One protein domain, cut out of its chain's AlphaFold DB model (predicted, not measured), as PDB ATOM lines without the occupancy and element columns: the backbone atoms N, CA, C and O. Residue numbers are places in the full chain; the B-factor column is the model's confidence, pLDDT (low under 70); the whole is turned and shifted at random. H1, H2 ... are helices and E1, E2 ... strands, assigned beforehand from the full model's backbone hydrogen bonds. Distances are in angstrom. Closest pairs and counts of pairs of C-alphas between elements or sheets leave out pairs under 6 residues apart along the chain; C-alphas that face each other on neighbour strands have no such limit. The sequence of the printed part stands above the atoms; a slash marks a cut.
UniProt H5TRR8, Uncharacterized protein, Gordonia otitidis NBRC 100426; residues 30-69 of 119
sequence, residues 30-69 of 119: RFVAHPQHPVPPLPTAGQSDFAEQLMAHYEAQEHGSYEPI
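What this domain is: This is residues 30 to 69 of the 119 residues of an uncharacterized protein of Gordonia otitidis NBRC 100426 (UniProt H5TRR8). One helix, H1, makes most of the length, with a small ribbon of two short strands, E1 and E2, beyond its last residue. From E1 a long stretch with no named element, residues 33 to 49, runs back along the helix and turns round near its first residue, Phe 50. The printed part has 40 residues, with one named helix and two named strands in the order E1, H1, E2; the sheet, E1 - E2, is antiparallel and the class is mixed, helices and strands. The whole is loose, with a radius of gyration of the C-alphas of 11.3 A, and elongated, spanning 35 by 18 by 12 A.

Where its parts are: Find C-alpha 30 at (126.001, 158.269, 292.329); there E1 begins, residues 30 to 32, 6.4 A from first to last C-alpha. Pass along residues 33 to 49 to C-alpha 50 at (115.104, 153.785, 270.431), where H1 begins; it holds residues 50 to 63 and measures 20.4 A. After Gly 64 comes E2, residues 65 to 68, 10.0 A long, ending with C-alpha 68 at (130.532, 158.929, 296.798).

How they stand to each other: Look first at E1 and E2, antiparallel neighbours with 135 degrees between their N-to-C directions. The C-alphas of Phe 31 and Tyr 66 face each other at 4.5 A. Within hydrogen-bond range across the pair you find N 30 and O 67, 2.8 A, and N 65 and O 32, 3.0 A. In H1, every O i to N i+4 pair is within hydrogen-bond range. A tight link of one residue joins H1 to E2.

The domain as a whole: The two C-alphas farthest apart are those of Ser 48 and Pro 68, 36.3 A, while those of Arg 30 and Ile 69, the first and last printed, are 6.5 A apart. The link from E1 to H1, 17 residues, is long. The printed part has no cut. Mean pLDDT of the printed part is 85.3, and no printed residue is under 70.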
ATOM      1  N   ARG A  30     126.776 157.882 293.509       90.69
ATOM      2  CA  ARG A  30     126.001 158.269 292.329       90.69
ATOM      3  C   ARG A  30     126.842 158.199 291.072       90.69
ATOM      4  O   ARG A  30     128.041 158.463 291.092       90.69
ATOM      5  N   PHE A  31     126.181 157.898 289.963       88.31
ATOM      6  CA  PHE A  31     126.817 157.948 288.660       88.31
ATOM      7  C   PHE A  31     127.066 159.404 288.233       88.31
ATOM      8  O   PHE A  31     126.172 160.264 288.290       88.31
ATOM      9  N   VAL A  32     128.289 159.664 287.786       89.25
ATOM     10  CA  VAL A  32     128.746 160.930 287.218       89.25
ATOM     11  C   VAL A  32     129.213 160.657 285.795       89.25
ATOM     12  O   VAL A  32     130.208 159.969 285.558       89.25
ATOM     13  N   ALA A  33     128.449 161.180 284.836       89.06
ATOM     14  CA  ALA A  33     128.764 161.073 283.421       89.06
ATOM     15  C   ALA A  33     130.030 161.870 283.094       89.06
ATOM     16  O   ALA A  33     130.221 162.982 283.594       89.06
ATOM     17  N   HIS A  34     130.867 161.335 282.210       90.25
ATOM     18  CA  HIS A  34     132.016 162.080 281.719       90.25
ATOM     19  C   HIS A  34     131.549 163.276 280.864       90.25
ATOM     20  O   HIS A  34     130.671 163.100 280.018       90.25
ATOM     21  N   PRO A  35     132.139 164.483 280.987       88.25
ATOM     22  CA  PRO A  35     131.674 165.667 280.253       88.25
ATOM     23  C   PRO A  35     131.669 165.525 278.723       88.25
ATOM     24  O   PRO A  35     130.885 166.184 278.048       88.25
ATOM     25  N   GLN A  36     132.545 164.677 278.170       89.31
ATOM     26  CA  GLN A  36     132.613 164.400 276.725       89.31
ATOM     27  C   GLN A  36     131.639 163.301 276.268       89.31
ATOM     28  O   GLN A  36     131.413 163.162 275.072       89.31
ATOM     29  N   HIS A  37     131.053 162.554 277.209       86.25
ATOM     30  CA  HIS A  37     130.088 161.483 276.959       86.25
ATOM     31  C   HIS A  37     128.874 161.669 277.889       86.25
ATOM     32  O   HIS A  37     128.694 160.903 278.839       86.25
ATOM     33  N   PRO A  38     128.068 162.731 277.691       84.56
ATOM     34  CA  PRO A  38     126.893 162.968 278.519       84.56
ATOM     35  C   PRO A  38     125.873 161.842 278.333       84.56
ATOM     36  O   PRO A  38     125.654 161.376 277.217       84.56
ATOM     37  N   VAL A  39     125.214 161.436 279.420       82.88
ATOM     38  CA  VAL A  39     124.155 160.422 279.357       82.88
ATOM     39  C   VAL A  39     122.923 161.019 278.668       82.88
ATOM     40  O   VAL A  39     122.355 161.986 279.188       82.88
ATOM     41  N   PRO A  40     122.491 160.484 277.513       80.44
ATOM     42  CA  PRO A  40     121.259 160.915 276.874       80.44
ATOM     43  C   PRO A  40     120.039 160.507 277.717       80.44
ATOM     44  O   PRO A  40     120.107 159.531 278.478       80.44
ATOM     45  N   PRO A  41     118.900 161.212 277.563       76.12
ATOM     46  CA  PRO A  41     117.639 160.809 278.175       76.12
ATOM     47  C   PRO A  41     117.312 159.352 277.851       76.12
ATOM     48  O   PRO A  41     117.585 158.883 276.746       76.12
ATOM     49  N   LEU A  42     116.702 158.638 278.801       73.25
ATOM     50  CA  LEU A  42     116.237 157.281 278.532       73.25
ATOM     51  C   LEU A  42     115.211 157.298 277.387       73.25
ATOM     52  O   LEU A  42     114.260 158.088 277.436       73.25
ATOM     53  N   PRO A  43     115.368 156.424 276.378       72.62
ATOM     54  CA  PRO A  43     114.474 156.409 275.237       72.62
ATOM     55  C   PRO A  43     113.068 155.985 275.653       72.62
ATOM     56  O   PRO A  43     112.872 155.084 276.474       72.62
ATOM     57  N   THR A  44     112.064 156.612 275.046       76.81
ATOM     58  CA  THR A  44     110.671 156.195 275.246       76.81
ATOM     59  C   THR A  44     110.338 155.061 274.285       76.81
ATOM     60  O   THR A  44     110.644 155.131 273.093       76.81
ATOM     61  N   ALA A  45     109.686 154.009 274.783       73.56
ATOM     62  CA  ALA A  45     109.256 152.897 273.941       73.56
ATOM     63  C   ALA A  45     108.389 153.393 272.766       73.56
ATOM     64  O   ALA A  45     107.480 154.202 272.949       73.56
ATOM     65  N   GLY A  46     108.670 152.891 271.559       75.19
ATOM     66  CA  GLY A  46     107.966 153.273 270.329       75.19
ATOM     67  C   GLY A  46     108.599 154.428 269.547       75.19
ATOM     68  O   GLY A  46     108.106 154.756 268.470       75.19
ATOM     69  N   GLN A  47     109.692 155.018 270.039       79.00
ATOM     70  CA  GLN A  47     110.504 155.948 269.253       79.00
ATOM     71  C   GLN A  47     111.295 155.200 268.167       79.00
ATOM     72  O   GLN A  47     111.839 154.121 268.408       79.00
ATOM     73  N   SER A  48     111.344 155.760 266.956       79.44
ATOM     74  CA  SER A  48     112.012 155.146 265.796       79.44
ATOM     75  C   SER A  48     113.526 154.995 265.968       79.44
ATOM     76  O   SER A  48     114.133 154.152 265.319       79.44
ATOM     77  N   ASP A  49     114.117 155.790 266.852       82.94
ATOM     78  CA  ASP A  49     115.540 155.861 267.187       82.94
ATOM     79  C   ASP A  49     115.864 155.222 268.552       82.94
ATOM     80  O   ASP A  49     116.961 155.395 269.078       82.94
ATOM     81  N   PHE A  50     114.938 154.435 269.124       84.12
ATOM     82  CA  PHE A  50     115.104 153.785 270.431       84.12
ATOM     83  C   PHE A  50     116.436 153.030 270.565       84.12
ATOM     84  O   PHE A  50     117.110 153.141 271.586       84.12
ATOM     85  N   ALA A  51     116.820 152.265 269.538       84.75
ATOM     86  CA  ALA A  51     118.052 151.477 269.554       84.75
ATOM     87  C   ALA A  51     119.307 152.362 269.600       84.75
ATOM     88  O   ALA A  51     120.221 152.077 270.369       84.75
ATOM     89  N   GLU A  52     119.334 153.447 268.825       86.50
ATOM     90  CA  GLU A  52     120.461 154.385 268.784       86.50
ATOM     91  C   GLU A  52     120.597 155.142 270.109       86.50
ATOM     92  O   GLU A  52     121.688 155.206 270.674       86.50
ATOM     93  N   GLN A  53     119.486 155.637 270.662       83.75
ATOM     94  CA  GLN A  53     119.481 156.302 271.968       83.75
ATOM     95  C   GLN A  53     119.910 155.358 273.098       83.75
ATOM     96  O   GLN A  53     120.660 155.757 273.988       83.75
ATOM     97  N   LEU A  54     119.467 154.097 273.060       84.56
ATOM     98  CA  LEU A  54     119.864 153.098 274.049       84.56
ATOM     99  C   LEU A  54     121.361 152.769 273.951       84.56
ATOM    100  O   LEU A  54     122.027 152.674 274.979       84.56
ATOM    101  N   MET A  55     121.905 152.638 272.737       87.06
ATOM    102  CA  MET A  55     123.344 152.436 272.527       87.06
ATOM    103  C   MET A  55     124.163 153.619 273.050       87.06
ATOM    104  O   MET A  55     125.114 153.404 273.798       87.06
ATOM    105  N   ALA A  56     123.757 154.852 272.738       86.12
ATOM    106  CA  ALA A  56     124.412 156.056 273.247       86.12
ATOM    107  C   ALA A  56     124.342 156.153 274.783       86.12
ATOM    108  O   ALA A  56     125.278 156.626 275.424       86.12
ATOM    109  N   HIS A  57     123.253 155.672 275.391       85.94
ATOM    110  CA  HIS A  57     123.128 155.591 276.845       85.94
ATOM    111  C   HIS A  57     124.141 154.618 277.457       85.94
ATOM    112  O   HIS A  57     124.799 154.967 278.437       85.94
ATOM    113  N   TYR A  58     124.301 153.425 276.876       85.69
ATOM    114  CA  TYR A  58     125.300 152.461 277.340       85.69
ATOM    115  C   TYR A  58     126.730 152.970 277.153       85.69
ATOM    116  O   TYR A  58     127.523 152.879 278.084       85.69
ATOM    117  N   GLU A  59     127.041 153.575 276.006       87.94
ATOM    118  CA  GLU A  59     128.361 154.166 275.751       87.94
ATOM    119  C   GLU A  59     128.694 155.250 276.789       87.94
ATOM    120  O   GLU A  59     129.764 155.238 277.395       87.94
ATOM    121  N   ALA A  60     127.750 156.147 277.088       85.56
ATOM    122  CA  ALA A  60     127.942 157.155 278.128       85.56
ATOM    123  C   ALA A  60     128.177 156.542 279.522       85.56
ATOM    124  O   ALA A  60     128.956 157.081 280.313       85.56
ATOM    125  N   GLN A  61     127.540 155.404 279.824       85.31
ATOM    126  CA  GLN A  61     127.749 154.674 281.077       85.31
ATOM    127  C   GLN A  61     129.137 154.037 281.184       85.31
ATOM    128  O   GLN A  61     129.696 154.025 282.280       85.31
ATOM    129  N   GLU A  62     129.715 153.559 280.078       89.69
ATOM    130  CA  GLU A  62     131.071 152.992 280.056       89.69
ATOM    131  C   GLU A  62     132.156 154.034 280.363       89.69
ATOM    132  O   GLU A  62     133.201 153.699 280.921       89.69
ATOM    133  N   HIS A  63     131.904 155.301 280.030       90.12
ATOM    134  CA  HIS A  63     132.860 156.393 280.227       90.12
ATOM    135  C   HIS A  63     132.707 157.139 281.555       90.12
ATOM    136  O   HIS A  63     133.608 157.889 281.935       90.12
ATOM    137  N   GLY A  64     131.578 156.990 282.245       90.31
ATOM    138  CA  GLY A  64     131.371 157.632 283.538       90.31
ATOM    139  C   GLY A  64     131.986 156.865 284.703       90.31
ATOM    140  O   GLY A  64     132.636 155.832 284.553       90.31
ATOM    141  N   SER A  65     131.770 157.389 285.904       92.06
ATOM    142  CA  SER A  65     132.236 156.762 287.139       92.06
ATOM    143  C   SER A  65     131.204 156.911 288.250       92.06
ATOM    144  O   SER A  65     130.253 157.683 288.128       92.06
ATOM    145  N   TYR A  66     131.369 156.140 289.322       90.94
ATOM    146  CA  TYR A  66     130.576 156.298 290.535       90.94
ATOM    147  C   TYR A  66     131.377 157.099 291.552       90.94
ATOM    148  O   TYR A  66     132.480 156.701 291.926       90.94
ATOM    149  N   GLU A  67     130.805 158.208 292.004       93.25
ATOM    150  CA  GLU A  67     131.383 159.062 293.039       93.25
ATOM    151  C   GLU A  67     130.577 158.926 294.339       93.25
ATOM    152  O   GLU A  67     129.345 158.826 294.279       93.25
ATOM    153  N   PRO A  68     131.229 158.914 295.516       94.44
ATOM    154  CA  PRO A  68     130.532 158.929 296.798       94.44
ATOM    155  C   PRO A  68     129.611 160.143 296.928       94.44
ATOM    156  O   PRO A  68     129.945 161.244 296.490       94.44
ATOM    157  N   ILE A  69     128.456 159.958 297.562       93.81
ATOM    158  CA  ILE A  69     127.581 161.074 297.922       93.81
ATOM    159  C   ILE A  69     128.061 161.624 299.267       93.81
ATOM    160  O   ILE A  69     127.960 160.948 300.288       93.81
TER     161      ILE A  69